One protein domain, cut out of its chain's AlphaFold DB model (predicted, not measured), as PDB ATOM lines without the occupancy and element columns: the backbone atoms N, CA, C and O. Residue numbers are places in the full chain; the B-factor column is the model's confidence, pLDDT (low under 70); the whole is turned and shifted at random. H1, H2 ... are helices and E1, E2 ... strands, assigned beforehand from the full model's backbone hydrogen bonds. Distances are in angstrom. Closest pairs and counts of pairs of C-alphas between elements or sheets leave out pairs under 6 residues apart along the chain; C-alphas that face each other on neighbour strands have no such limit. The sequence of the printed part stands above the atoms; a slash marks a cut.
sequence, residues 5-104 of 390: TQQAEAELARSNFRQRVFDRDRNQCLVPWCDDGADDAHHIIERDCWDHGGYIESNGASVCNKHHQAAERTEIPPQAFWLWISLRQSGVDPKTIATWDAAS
ATOM      1  N   THR A   5     -49.227 -28.573 -52.354       68.06
ATOM      2  CA  THR A   5     -50.177 -27.539 -52.793       68.06
ATOM      3  C   THR A   5     -50.399 -26.474 -51.721       68.06
ATOM      4  O   THR A   5     -50.352 -25.291 -52.030       68.06
ATOM      5  N   GLN A   6     -50.552 -26.876 -50.453       67.62
ATOM      6  CA  GLN A   6     -50.685 -25.942 -49.330       67.62
ATOM      7  C   GLN A   6     -49.407 -25.120 -49.111       67.62
ATOM      8  O   GLN A   6     -49.483 -23.951 -48.743       67.62
ATOM      9  N   GLN A   7     -48.228 -25.705 -49.356       64.12
ATOM     10  CA  GLN A   7     -46.960 -24.970 -49.325       64.12
ATOM     11  C   GLN A   7     -46.868 -23.938 -50.459       64.12
ATOM     12  O   GLN A   7     -46.530 -22.788 -50.195       64.12
ATOM     13  N   ALA A   8     -47.240 -24.311 -51.687       64.56
ATOM     14  CA  ALA A   8     -47.240 -23.393 -52.829       64.56
ATOM     15  C   ALA A   8     -48.259 -22.245 -52.674       64.56
ATOM     16  O   ALA A   8     -47.965 -21.102 -53.019       64.56
ATOM     17  N   GLU A   9     -49.445 -22.520 -52.121       66.94
ATOM     18  CA  GLU A   9     -50.458 -21.499 -51.816       66.94
ATOM     19  C   GLU A   9     -49.988 -20.531 -50.721       66.94
ATOM     20  O   GLU A   9     -50.182 -19.321 -50.849       66.94
ATOM     21  N   ALA A  10     -49.314 -21.032 -49.682       66.94
ATOM     22  CA  ALA A  10     -48.739 -20.202 -48.625       66.94
ATOM     23  C   ALA A  10     -47.579 -19.323 -49.132       66.94
ATOM     24  O   ALA A  10     -47.501 -18.142 -48.791       66.94
ATOM     25  N   GLU A  11     -46.701 -19.859 -49.985       65.38
ATOM     26  CA  GLU A  11     -45.624 -19.086 -50.624       65.38
ATOM     27  C   GLU A  11     -46.172 -18.002 -51.562       65.38
ATOM     28  O   GLU A  11     -45.693 -16.865 -51.541       65.38
ATOM     29  N   LEU A  12     -47.219 -18.310 -52.333       67.50
ATOM     30  CA  LEU A  12     -47.900 -17.339 -53.187       67.50
ATOM     31  C   LEU A  12     -48.600 -16.249 -52.360       67.50
ATOM     32  O   LEU A  12     -48.504 -15.068 -52.694       67.50
ATOM     33  N   ALA A  13     -49.260 -16.615 -51.257       72.31
ATOM     34  CA  ALA A  13     -49.868 -15.658 -50.334       72.31
ATOM     35  C   ALA A  13     -48.824 -14.699 -49.736       72.31
ATOM     36  O   ALA A  13     -49.062 -13.490 -49.699       72.31
ATOM     37  N   ARG A  14     -47.647 -15.219 -49.357       71.25
ATOM     38  CA  ARG A  14     -46.517 -14.436 -48.836       71.25
ATOM     39  C   ARG A  14     -45.909 -13.495 -49.880       71.25
ATOM     40  O   ARG A  14     -45.692 -12.322 -49.583       71.25
ATOM     41  N   SER A  15     -45.642 -13.984 -51.090       69.69
ATOM     42  CA  SER A  15     -45.089 -13.161 -52.179       69.69
ATOM     43  C   SER A  15     -46.049 -12.028 -52.558       69.69
ATOM     44  O   SER A  15     -45.660 -10.863 -52.648       69.69
ATOM     45  N   ASN A  16     -47.342 -12.347 -52.654       86.12
ATOM     46  CA  ASN A  16     -48.370 -11.352 -52.931       86.12
ATOM     47  C   ASN A  16     -48.559 -10.359 -51.771       86.12
ATOM     48  O   ASN A  16     -48.938  -9.219 -52.016       86.12
ATOM     49  N   PHE A  17     -48.309 -10.757 -50.518       90.38
ATOM     50  CA  PHE A  17     -48.387  -9.854 -49.366       90.38
ATOM     51  C   PHE A  17     -47.357  -8.730 -49.456       90.38
ATOM     52  O   PHE A  17     -47.748  -7.565 -49.424       90.38
ATOM     53  N   ARG A  18     -46.074  -9.065 -49.647       92.88
ATOM     54  CA  ARG A  18     -45.009  -8.054 -49.733       92.88
ATOM     55  C   ARG A  18     -45.272  -7.061 -50.862       92.88
ATOM     56  O   ARG A  18     -45.198  -5.859 -50.633       92.88
ATOM     57  N   GLN A  19     -45.618  -7.558 -52.052       93.50
ATOM     58  CA  GLN A  19     -45.868  -6.694 -53.206       93.50
ATOM     59  C   GLN A  19     -47.043  -5.739 -52.959       93.50
ATOM     60  O   GLN A  19     -46.897  -4.544 -53.179       93.50
ATOM     61  N   ARG A  20     -48.175  -6.232 -52.429       93.00
ATOM     62  CA  ARG A  20     -49.338  -5.381 -52.117       93.00
ATOM     63  C   ARG A  20     -49.005  -4.282 -51.107       93.00
ATOM     64  O   ARG A  20     -49.392  -3.137 -51.309       93.00
ATOM     65  N   VAL A  21     -48.277  -4.626 -50.043       94.56
ATOM     66  CA  VAL A  21     -47.866  -3.671 -49.000       94.56
ATOM     67  C   VAL A  21     -46.957  -2.589 -49.591       94.56
ATOM     68  O   VAL A  21     -47.193  -1.402 -49.379       94.56
ATOM     69  N   PHE A  22     -45.989  -2.985 -50.424       95.44
ATOM     70  CA  PHE A  22     -45.071  -2.055 -51.084       95.44
ATOM     71  C   PHE A  22     -45.785  -1.161 -52.097       95.44
ATOM     72  O   PHE A  22     -45.509   0.036 -52.156       95.44
ATOM     73  N   ASP A  23     -46.726  -1.707 -52.866       94.44
ATOM     74  CA  ASP A  23     -47.513  -0.942 -53.833       94.44
ATOM     75  C   ASP A  23     -48.383   0.110 -53.131       94.44
ATOM     76  O   ASP A  23     -48.371   1.280 -53.531       94.44
ATOM     77  N   ARG A  24     -49.073  -0.266 -52.041       92.75
ATOM     78  CA  ARG A  24     -49.867   0.657 -51.208       92.75
ATOM     79  C   ARG A  24     -49.012   1.810 -50.681       92.75
ATOM     80  O   ARG A  24     -49.392   2.980 -50.776       92.75
ATOM     81  N   ASP A  25     -47.827   1.484 -50.176       94.00
ATOM     82  CA  ASP A  25     -46.933   2.452 -49.543       94.00
ATOM     83  C   ASP A  25     -45.989   3.125 -50.548       94.00
ATOM     84  O   ASP A  25     -45.180   3.976 -50.184       94.00
ATOM     85  N   ARG A  26     -46.139   2.834 -51.846       94.38
ATOM     86  CA  ARG A  26     -45.324   3.363 -52.953       94.38
ATOM     87  C   ARG A  26     -43.819   3.107 -52.774       94.38
ATOM     88  O   ARG A  26     -43.009   3.949 -53.145       94.38
ATOM     89  N   ASN A  27     -43.449   1.941 -52.241       95.69
ATOM     90  CA  ASN A  27     -42.068   1.504 -51.983       95.69
ATOM     91  C   ASN A  27     -41.269   2.444 -51.054       95.69
ATOM     92  O   ASN A  27     -40.041   2.494 -51.132       95.69
ATOM     93  N   GLN A  28     -41.951   3.209 -50.201       95.94
ATOM     94  CA  GLN A  28     -41.339   4.107 -49.218       95.94
ATOM     95  C   GLN A  28     -41.606   3.601 -47.804       95.94
ATOM     96  O   GLN A  28     -42.601   2.908 -47.572       95.94
ATOM     97  N   CYS A  29     -40.735   3.958 -46.862       95.88
ATOM     98  CA  CYS A  29     -41.031   3.773 -45.452       95.88
ATOM     99  C   CYS A  29     -42.301   4.555 -45.063       95.88
ATOM    100  O   CYS A  29     -42.510   5.685 -45.499       95.88
ATOM    101  N   LEU A  30     -43.167   3.942 -44.253       93.50
ATOM    102  CA  LEU A  30     -44.413   4.561 -43.794       93.50
ATOM    103  C   LEU A  30     -44.237   5.643 -42.724       93.50
ATOM    104  O   LEU A  30     -45.173   6.407 -42.493       93.50
ATOM    105  N   VAL A  31     -43.083   5.699 -42.055       94.19
ATOM    106  CA  VAL A  31     -42.826   6.705 -41.020       94.19
ATOM    107  C   VAL A  31     -42.804   8.098 -41.674       94.19
ATOM    108  O   VAL A  31     -41.979   8.318 -42.557       94.19
ATOM    109  N   PRO A  32     -43.674   9.051 -41.277       92.25
ATOM    110  CA  PRO A  32     -43.941  10.260 -42.071       92.25
ATOM    111  C   PRO A  32     -42.766  11.210 -42.319       92.25
ATOM    112  O   PRO A  32     -42.826  12.023 -43.238       92.25
ATOM    113  N   TRP A  33     -41.737  11.158 -41.477       91.06
ATOM    114  CA  TRP A  33     -40.525  11.975 -41.595       91.06
ATOM    115  C   TRP A  33     -39.316  11.176 -42.101       91.06
ATOM    116  O   TRP A  33     -38.200  11.687 -42.091       91.06
ATOM    117  N   CYS A  34     -39.520   9.923 -42.511       92.44
ATOM    118  CA  CYS A  34     -38.482   9.071 -43.070       92.44
ATOM    119  C   CYS A  34     -38.477   9.168 -44.598       92.44
ATOM    120  O   CYS A  34     -39.493   8.899 -45.237       92.44
ATOM    121  N   ASP A  35     -37.318   9.482 -45.174       91.88
ATOM    122  CA  ASP A  35     -37.123   9.558 -46.629       91.88
ATOM    123  C   ASP A  35     -36.537   8.257 -47.226       91.88
ATOM    124  O   ASP A  35     -36.214   8.197 -48.416       91.88
ATOM    125  N   ASP A  36     -36.379   7.207 -46.413       94.50
ATOM    126  CA  ASP A  36     -35.822   5.930 -46.861       94.50
ATOM    127  C   ASP A  36     -36.840   5.099 -47.663       94.50
ATOM    128  O   ASP A  36     -38.052   5.077 -47.409       94.50
ATOM    129  N   GLY A  37     -36.313   4.314 -48.605       95.94
ATOM    130  CA  GLY A  37     -37.071   3.250 -49.256       95.94
ATOM    131  C   GLY A  37     -37.461   2.133 -48.281       95.94
ATOM    132  O   GLY A  37     -36.859   1.951 -47.223       95.94
ATOM    133  N   ALA A  38     -38.474   1.352 -48.652       95.50
ATOM    134  CA  ALA A  38     -38.873   0.187 -47.872       95.50
ATOM    135  C   ALA A  38     -37.949  -1.015 -48.128       95.50
ATOM    136  O   ALA A  38     -37.824  -1.487 -49.261       95.50
ATOM    137  N   ASP A  39     -37.365  -1.556 -47.059       94.44
ATOM    138  CA  ASP A  39     -36.544  -2.770 -47.099       94.44
ATOM    139  C   ASP A  39     -37.396  -4.019 -46.848       94.44
ATOM    140  O   ASP A  39     -37.178  -5.071 -47.467       94.44
ATOM    141  N   ASP A  40     -38.405  -3.912 -45.975       93.06
ATOM    142  CA  ASP A  40     -39.278  -5.024 -45.612       93.06
ATOM    143  C   ASP A  40     -40.762  -4.662 -45.487       93.06
ATOM    144  O   ASP A  40     -41.132  -3.512 -45.252       93.06
ATOM    145  N   ALA A  41     -41.611  -5.674 -45.685       95.00
ATOM    146  CA  ALA A  41     -43.035  -5.624 -45.383       95.00
ATOM    147  C   ALA A  41     -43.231  -6.230 -43.990       95.00
ATOM    148  O   ALA A  41     -43.433  -7.438 -43.839       95.00
ATOM    149  N   HIS A  42     -43.125  -5.378 -42.978       95.44
ATOM    150  CA  HIS A  42     -43.260  -5.761 -41.581       95.44
ATOM    151  C   HIS A  42     -44.701  -6.173 -41.270       95.44
ATOM    152  O   HIS A  42     -45.644  -5.533 -41.738       95.44
ATOM    153  N   HIS A  43     -44.870  -7.229 -40.473       94.38
ATOM    154  CA  HIS A  43     -46.176  -7.603 -39.937       94.38
ATOM    155  C   HIS A  43     -46.437  -6.789 -38.673       94.38
ATOM    156  O   HIS A  43     -45.755  -6.995 -37.673       94.38
ATOM    157  N   ILE A  44     -47.426  -5.896 -38.740       94.12
ATOM    158  CA  ILE A  44     -47.787  -4.970 -37.661       94.12
ATOM    159  C   ILE A  44     -48.147  -5.738 -36.381       94.12
ATOM    160  O   ILE A  44     -47.693  -5.376 -35.301       94.12
ATOM    161  N   ILE A  45     -48.937  -6.805 -36.517       92.25
ATOM    162  CA  ILE A  45     -49.173  -7.809 -35.479       92.25
ATOM    163  C   ILE A  45     -48.507  -9.114 -35.900       92.25
ATOM    164  O   ILE A  45     -48.623  -9.526 -37.063       92.25
ATOM    165  N   GLU A  46     -47.848  -9.769 -34.947       91.88
ATOM    166  CA  GLU A  46     -47.104 -11.003 -35.152       91.88
ATOM    167  C   GLU A  46     -47.964 -12.089 -35.802       91.88
ATOM    168  O   GLU A  46     -49.163 -12.231 -35.558       91.88
ATOM    169  N   ARG A  47     -47.337 -12.871 -36.679       89.88
ATOM    170  CA  ARG A  47     -48.013 -13.833 -37.552       89.88
ATOM    171  C   ARG A  47     -48.708 -14.936 -36.770       89.88
ATOM    172  O   ARG A  47     -49.760 -15.402 -37.205       89.88
ATOM    173  N   ASP A  48     -48.139 -15.318 -35.631       88.69
ATOM    174  CA  ASP A  48     -48.666 -16.370 -34.762       88.69
ATOM    175  C   ASP A  48     -49.991 -15.970 -34.087       88.69
ATOM    176  O   ASP A  48     -50.744 -16.842 -33.656       88.69
ATOM    177  N   CYS A  49     -50.345 -14.681 -34.093       85.19
ATOM    178  CA  CYS A  49     -51.650 -14.187 -33.648       85.19
ATOM    179  C   CYS A  49     -52.780 -14.453 -34.668       85.19
ATOM    180  O   CYS A  49     -53.928 -14.087 -34.422       85.19
ATOM    181  N   TRP A  50     -52.487 -15.065 -35.827       81.19
ATOM    182  CA  TRP A  50     -53.442 -15.266 -36.921       81.19
ATOM    183  C   TRP A  50     -53.507 -16.728 -37.380       81.19
ATOM    184  O   TRP A  50     -52.482 -17.339 -37.679       81.19
ATOM    185  N   ASP A  51     -54.718 -17.239 -37.637       78.06
ATOM    186  CA  ASP A  51     -54.954 -18.609 -38.145       78.06
ATOM    187  C   ASP A  51     -54.169 -18.962 -39.427       78.06
ATOM    188  O   ASP A  51     -53.912 -20.132 -39.727       78.06
ATOM    189  N   HIS A  52     -53.822 -17.954 -40.233       76.81
ATOM    190  CA  HIS A  52     -53.140 -18.103 -41.523       76.81
ATOM    191  C   HIS A  52     -51.880 -17.232 -41.635       76.81
ATOM    192  O   HIS A  52     -51.490 -16.838 -42.734       76.81
ATOM    193  N   GLY A  53     -51.249 -16.904 -40.503       82.62
ATOM    194  CA  GLY A  53     -49.957 -16.214 -40.480       82.62
ATOM    195  C   GLY A  53     -50.001 -14.726 -40.836       82.62
ATOM    196  O   GLY A  53     -48.963 -14.157 -41.147       82.62
ATOM    197  N   GLY A  54     -51.181 -14.099 -40.848       85.06
ATOM    198  CA  GLY A  54     -51.306 -12.637 -40.892       85.06
ATOM    199  C   GLY A  54     -50.889 -11.959 -42.203       85.06
ATOM    200  O   GLY A  54     -50.749 -10.740 -42.209       85.06
ATOM    201  N   TYR A  55     -50.729 -12.702 -43.309       87.50
ATOM    202  CA  TYR A  55     -50.326 -12.194 -44.636       87.50
ATOM    203  C   TYR A  55     -51.436 -11.405 -45.369       87.50
ATOM    204  O   TYR A  55     -51.712 -11.610 -46.557       87.50
ATOM    205  N   ILE A  56     -52.097 -10.494 -44.660       85.12
ATOM    206  CA  ILE A  56     -53.126  -9.591 -45.181       85.12
ATOM    207  C   ILE A  56     -52.557  -8.181 -45.284       85.12
ATOM    208  O   ILE A  56     -51.838  -7.737 -44.402       85.12
ATOM    209  N   GLU A  57     -52.888  -7.461 -46.355       87.19
ATOM    210  CA  GLU A  57     -52.300  -6.145 -46.644       87.19
ATOM    211  C   GLU A  57     -52.450  -5.150 -45.480       87.19
ATOM    212  O   GLU A  57     -51.513  -4.426 -45.165       87.19
ATOM    213  N   SER A  58     -53.586  -5.168 -44.778       84.81
ATOM    214  CA  SER A  58     -53.840  -4.306 -43.617       84.81
ATOM    215  C   SER A  58     -52.962  -4.610 -42.399       84.81
ATOM    216  O   SER A  58     -52.783  -3.735 -41.565       84.81
ATOM    217  N   ASN A  59     -52.408  -5.822 -42.285       89.44
ATOM    218  CA  ASN A  59     -51.454  -6.192 -41.234       89.44
ATOM    219  C   ASN A  59     -49.994  -5.971 -41.675       89.44
ATOM    220  O   ASN A  59     -49.075  -6.370 -40.974       89.44
ATOM    221  N   GLY A  60     -49.765  -5.384 -42.851       93.00
ATOM    222  CA  GLY A  60     -48.430  -5.106 -43.365       93.00
ATOM    223  C   GLY A  60     -48.090  -3.621 -43.344       93.00
ATOM    224  O   GLY A  60     -48.951  -2.794 -43.645       93.00
ATOM    225  N   ALA A  61     -46.831  -3.291 -43.068       95.44
ATOM    226  CA  ALA A  61     -46.268  -1.946 -43.163       95.44
ATOM    227  C   ALA A  61     -44.943  -1.968 -43.941       95.44
ATOM    228  O   ALA A  61     -44.055  -2.759 -43.623       95.44
ATOM    229  N   SER A  62     -44.796  -1.107 -44.950       97.31
ATOM    230  CA  SER A  62     -43.516  -0.914 -45.636       97.31
ATOM    231  C   SER A  62     -42.587  -0.071 -44.767       97.31
ATOM    232  O   SER A  62     -42.900   1.076 -44.442       97.31
ATOM    233  N   VAL A  63     -41.446  -0.629 -44.370       97.38
ATOM    234  CA  VAL A  63     -40.497   0.021 -43.453       97.38
ATOM    235  C   VAL A  63     -39.054  -0.182 -43.913       97.38
ATOM    236  O   VAL A  63     -38.724  -1.208 -44.513       97.38
ATOM    237  N   CYS A  64     -38.186   0.798 -43.649       96.88
ATOM    238  CA  CYS A  64     -36.740   0.603 -43.765       96.88
ATOM    239  C   CYS A  64     -36.226  -0.257 -42.598       96.88
ATOM    240  O   CYS A  64     -36.937  -0.465 -41.611       96.88
ATOM    241  N   ASN A  65     -34.988  -0.748 -42.674       95.75
ATOM    242  CA  ASN A  65     -34.403  -1.611 -41.641       95.75
ATOM    243  C   ASN A  65     -34.485  -1.004 -40.224       95.75
ATOM    244  O   ASN A  65     -34.850  -1.686 -39.269       95.75
ATOM    245  N   LYS A  66     -34.221   0.297 -40.086       94.94
ATOM    246  CA  LYS A  66     -34.290   1.005 -38.800       94.94
ATOM    247  C   LYS A  66     -35.699   0.969 -38.198       94.94
ATOM    248  O   LYS A  66     -35.880   0.514 -37.073       94.94
ATOM    249  N   HIS A  67     -36.709   1.410 -38.949       96.69
ATOM    250  CA  HIS A  67     -38.088   1.429 -38.450       96.69
ATOM    251  C   HIS A  67     -38.696   0.032 -38.350       96.69
ATOM    252  O   HIS A  67     -39.599  -0.173 -37.546       96.69
ATOM    253  N   HIS A  68     -38.159  -0.946 -39.084       97.06
ATOM    254  CA  HIS A  68     -38.461  -2.353 -38.856       97.06
ATOM    255  C   HIS A  68     -38.031  -2.795 -37.453       97.06
ATOM    256  O   HIS A  68     -38.832  -3.375 -36.730       97.06
ATOM    257  N   GLN A  69     -36.804  -2.474 -37.032       95.75
ATOM    258  CA  GLN A  69     -36.318  -2.810 -35.688       95.75
ATOM    259  C   GLN A  69     -37.118  -2.103 -34.587       95.75
ATOM    260  O   GLN A  69     -37.463  -2.738 -33.593       95.75
ATOM    261  N   ALA A  70     -37.459  -0.825 -34.784       96.31
ATOM    262  CA  ALA A  70     -38.301  -0.078 -33.847       96.31
ATOM    263  C   ALA A  70     -39.704  -0.704 -33.707       96.31
ATOM    264  O   ALA A  70     -40.246  -0.791 -32.605       96.31
ATOM    265  N   ALA A  71     -40.278  -1.198 -34.809       96.44
ATOM    266  CA  ALA A  71     -41.559  -1.902 -34.796       96.44
ATOM    267  C   ALA A  71     -41.474  -3.259 -34.073       96.44
ATOM    268  O   ALA A  71     -42.329  -3.581 -33.256       96.44
ATOM    269  N   GLU A  72     -40.412  -4.036 -34.321       96.06
ATOM    270  CA  GLU A  72     -40.168  -5.324 -33.651       96.06
ATOM    271  C   GLU A  72     -40.023  -5.192 -32.127       96.06
ATOM    272  O   GLU A  72     -40.352  -6.120 -31.393       96.06
ATOM    273  N   ARG A  73     -39.553  -4.039 -31.640       94.69
ATOM    274  CA  ARG A  73     -39.397  -3.744 -30.206       94.69
ATOM    275  C   ARG A  73     -40.595  -3.022 -29.586       94.69
ATOM    276  O   ARG A  73     -40.543  -2.688 -28.407       94.69
ATOM    277  N   THR A  74     -41.650  -2.752 -30.360       94.75
ATOM    278  CA  THR A  74     -42.805  -1.942 -29.927       94.75
ATOM    279  C   THR A  74     -42.410  -0.511 -29.499       94.75
ATOM    280  O   THR A  74     -43.133   0.159 -28.762       94.75
ATOM    281  N   GLU A  75     -41.274   0.003 -29.989       96.00
ATOM    282  CA  GLU A  75     -40.892   1.420 -29.848       96.00
ATOM    283  C   GLU A  75     -41.787   2.304 -30.733       96.00
ATOM    284  O   GLU A  75     -42.113   3.434 -30.375       96.00
ATOM    285  N   ILE A  76     -42.219   1.766 -31.881       97.56
ATOM    286  CA  ILE A  76     -43.338   2.283 -32.673       97.56
ATOM    287  C   ILE A  76     -44.475   1.261 -32.566       97.56
ATOM    288  O   ILE A  76     -44.323   0.140 -33.059       97.56
ATOM    289  N   PRO A  77     -45.615   1.607 -31.948       96.56
ATOM    290  CA  PRO A  77     -46.661   0.634 -31.680       96.56
ATOM    291  C   PRO A  77     -47.584   0.437 -32.906       96.56
ATOM    292  O   PRO A  77     -47.657   1.315 -33.778       96.56
ATOM    293  N   PRO A  78     -48.336  -0.681 -32.987       94.88
ATOM    294  CA  PRO A  78     -49.235  -1.000 -34.107       94.88
ATOM    295  C   PRO A  78     -50.164   0.132 -34.561       94.88
ATOM    296  O   PRO A  78     -50.381   0.358 -35.755       94.88
ATOM    297  N   GLN A  79     -50.675   0.886 -33.595       93.19
ATOM    298  CA  GLN A  79     -51.605   1.992 -33.760       93.19
ATOM    299  C   GLN A  79     -51.014   3.108 -34.626       93.19
ATOM    300  O   GLN A  79     -51.731   3.703 -35.431       93.19
ATOM    301  N   ALA A  80     -49.707   3.359 -34.517       94.94
ATOM    302  CA  ALA A  80     -49.021   4.335 -35.353       94.94
ATOM    303  C   ALA A  80     -49.007   3.900 -36.826       94.94
ATOM    304  O   ALA A  80     -49.321   4.696 -37.711       94.94
ATOM    305  N   PHE A  81     -48.743   2.620 -37.101       94.56
ATOM    306  CA  PHE A  81     -48.792   2.096 -38.466       94.56
ATOM    307  C   PHE A  81     -50.203   2.152 -39.049       94.56
ATOM    308  O   PHE A  81     -50.371   2.592 -40.185       94.56
ATOM    309  N   TRP A  82     -51.230   1.778 -38.280       90.69
ATOM    310  CA  TRP A  82     -52.620   1.887 -38.737       90.69
ATOM    311  C   TRP A  82     -53.013   3.331 -39.048       90.69
ATOM    312  O   TRP A  82     -53.670   3.581 -40.060       90.69
ATOM    313  N   LEU A  83     -52.566   4.289 -38.230       89.62
ATOM    314  CA  LEU A  83     -52.748   5.711 -38.495       89.62
ATOM    315  C   LEU A  83     -52.108   6.119 -39.827       89.62
ATOM    316  O   LEU A  83     -52.781   6.692 -40.682       89.62
ATOM    317  N   TRP A  84     -50.829   5.815 -40.037       91.88
ATOM    318  CA  TRP A  84     -50.122   6.243 -41.248       91.88
ATOM    319  C   TRP A  84     -50.668   5.581 -42.515       91.88
ATOM    320  O   TRP A  84     -50.783   6.239 -43.549       91.88
ATOM    321  N   ILE A  85     -51.102   4.321 -42.424       90.38
ATOM    322  CA  ILE A  85     -51.808   3.625 -43.507       90.38
ATOM    323  C   ILE A  85     -53.124   4.343 -43.840       90.38
ATOM    324  O   ILE A  85     -53.388   4.594 -45.017       90.38
ATOM    325  N   SER A  86     -53.907   4.737 -42.824       86.94
ATOM    326  CA  SER A  86     -55.151   5.516 -42.978       86.94
ATOM    327  C   SER A  86     -54.934   6.788 -43.791       86.94
ATOM    328  O   SER A  86     -55.654   7.059 -44.755       86.94
ATOM    329  N   LEU A  87     -53.920   7.565 -43.402       87.50
ATOM    330  CA  LEU A  87     -53.587   8.841 -44.031       87.50
ATOM    331  C   LEU A  87     -53.141   8.617 -45.479       87.50
ATOM    332  O   LEU A  87     -53.657   9.255 -46.399       87.50
ATOM    333  N   ARG A  88     -52.263   7.628 -45.700       87.94
ATOM    334  CA  ARG A  88     -51.740   7.267 -47.023       87.94
ATOM    335  C   ARG A  88     -52.843   6.856 -47.996       87.94
ATOM    336  O   ARG A  88     -52.849   7.327 -49.134       87.94
ATOM    337  N   GLN A  89     -53.760   5.994 -47.564       86.75
ATOM    338  CA  GLN A  89     -54.867   5.504 -48.392       86.75
ATOM    339  C   GLN A  89     -55.877   6.603 -48.718       86.75
ATOM    340  O   GLN A  89     -56.414   6.634 -49.824       86.75
ATOM    341  N   SER A  90     -56.076   7.536 -47.790       86.00
ATOM    342  CA  SER A  90     -56.974   8.678 -47.969       86.00
ATOM    343  C   SER A  90     -56.348   9.828 -48.760       86.00
ATOM    344  O   SER A  90     -57.012  10.828 -49.019       86.00
ATOM    345  N   GLY A  91     -55.072   9.712 -49.145       87.38
ATOM    346  CA  GLY A  91     -54.344  10.779 -49.831       87.38
ATOM    347  C   GLY A  91     -54.132  12.023 -48.965       87.38
ATOM    348  O   GLY A  91     -53.899  13.098 -49.514       87.38
ATOM    349  N   VAL A  92     -54.218  11.882 -47.640       87.25
ATOM    350  CA  VAL A  92     -53.974  12.965 -46.689       87.25
ATOM    351  C   VAL A  92     -52.490  13.029 -46.373       87.25
ATOM    352  O   VAL A  92     -51.869  12.024 -46.024       87.25
ATOM    353  N   ASP A  93     -51.925  14.225 -46.510       86.38
ATOM    354  CA  ASP A  93     -50.574  14.511 -46.051       86.38
ATOM    355  C   ASP A  93     -50.551  14.437 -44.512       86.38
ATOM    356  O   ASP A  93     -51.314  15.156 -43.852       86.38
ATOM    357  N   PRO A  94     -49.694  13.597 -43.902       83.38
ATOM    358  CA  PRO A  94     -49.506  13.590 -42.454       83.38
ATOM    359  C   PRO A  94     -49.141  14.969 -41.877       83.38
ATOM    360  O   PRO A  94     -49.406  15.219 -40.706       83.38
ATOM    361  N   LYS A  95     -48.610  15.888 -42.693       81.38
ATOM    362  CA  LYS A  95     -48.339  17.292 -42.346       81.38
ATOM    363  C   LYS A  95     -49.532  18.231 -42.592       81.38
ATOM    364  O   LYS A  95     -49.357  19.422 -42.817       81.38
ATOM    365  N   THR A  96     -50.762  17.732 -42.677       84.19
ATOM    366  CA  THR A  96     -51.959  18.582 -42.818       84.19
ATOM    367  C   THR A  96     -53.057  18.102 -41.879       84.19
ATOM    368  O   THR A  96     -54.035  17.467 -42.286       84.19
ATOM    369  N   ILE A  97     -52.884  18.419 -40.592       84.69
ATOM    370  CA  ILE A  97     -53.695  17.863 -39.501       84.69
ATOM    371  C   ILE A  97     -55.194  18.123 -39.652       84.69
ATOM    372  O   ILE A  97     -55.978  17.215 -39.411       84.69
ATOM    373  N   ALA A  98     -55.605  19.286 -40.167       80.88
ATOM    374  CA  ALA A  98     -57.014  19.670 -40.307       80.88
ATOM    375  C   ALA A  98     -57.842  18.717 -41.198       80.88
ATOM    376  O   ALA A  98     -59.068  18.759 -41.194       80.88
ATOM    377  N   THR A  99     -57.183  17.854 -41.977       81.50
ATOM    378  CA  THR A  99     -57.839  16.885 -42.870       81.50
ATOM    379  C   THR A  99     -57.838  15.451 -42.332       81.50
ATOM    380  O   THR A  99     -58.346  14.541 -42.988       81.50
ATOM    381  N   TRP A 100     -57.309  15.221 -41.128       83.56
ATOM    382  CA  TRP A 100     -57.169  13.874 -40.567       83.56
ATOM    383  C   TRP A 100     -58.504  13.205 -40.222       83.56
ATOM    384  O   TRP A 100     -58.610  11.977 -40.314       83.56
ATOM    385  N   ASP A 101     -59.543  13.976 -39.895       78.25
ATOM    386  CA  ASP A 101     -60.888  13.424 -39.671       78.25
ATOM    387  C   ASP A 101     -61.478  12.853 -40.969       78.25
ATOM    388  O   ASP A 101     -62.048  11.759 -40.975       78.25
ATOM    389  N   ALA A 102     -61.232  13.512 -42.108       69.06
ATOM    390  CA  ALA A 102     -61.640  13.010 -43.421       69.06
ATOM    391  C   ALA A 102     -60.914  11.707 -43.799       69.06
ATOM    392  O   ALA A 102     -61.506  10.841 -44.439       69.06
ATOM    393  N   ALA A 103     -59.661  11.536 -43.360       60.12
ATOM    394  CA  ALA A 103     -58.871  10.328 -43.602       60.12
ATOM    395  C   ALA A 103     -59.239   9.132 -42.717       60.12
ATOM    396  O   ALA A 103     -58.736   8.028 -42.935       60.12
ATOM    397  N   SER A 104     -60.047   9.353 -41.679       55.75
ATOM    398  CA  SER A 104     -60.368   8.347 -40.668       55.75
ATOM    399  C   SER A 104     -61.863   8.030 -40.583       55.75
ATOM    400  O   SER A 104     -62.243   7.108 -39.864       55.75
TER     401      SER A 104
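AT A GLANCE: This is residues 5 to 104 of the 390 residues of the protein "RNA ligase protein" of Halorhabdus tiamatea SARL4B (UniProt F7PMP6). A small two-stranded hairpin, E1 and E2, lies in the middle, with H2, H3 and residues 17 to 24 of H1 packed round it. The long H1 runs out to one end of the elongated outline, and the unnamed tail, residues 90 to 104, makes the other. The 100 printed residues hold H1, E1, E2, H2 and H3 in that order, under half of them in named elements; the class is mostly helix, the sheet antiparallel. The whole is compact, radius of gyration of the C-alphas 13.9 A, spanning 49 by 26 by 24 A.

IN THESE COORDINATES: H1, residues 5 to 24, begins at C-alpha (-50.177, -27.539, -52.793) and is 28.2 A long. E1 is residues 40 to 43, E2 60 to 63, H2 65 to 72. H3, residues 78 to 89, 16.7 A, ends at C-alpha (-54.867, 5.504, -48.392).

HOW THE PARTS SIT: E1 and E2 form an antiparallel hairpin at 141 degrees; N 42 and O 61 are within hydrogen-bond range, 2.9 A. The closest C-alphas of H1 and E2 are Phe 22 and Ser 62, 5.8 A; of E1 and H2, His 42 and His 68, 6.5 A; of E2 and H3, Ala 61 and Phe 81, 6.7 A. H1 and H2 are apart. In H1, H2 and H3 every O i to N i+4 pair is within hydrogen-bond range.

THE WHOLE: The farthest C-alphas, Thr 5 and Ala 98, are 49.3 A apart. The printed part has no cut. Links H1 to E1 and E1 to E2 are long. pLDDT is under 70 at residues 5 to 12, 15 and 102 to 104.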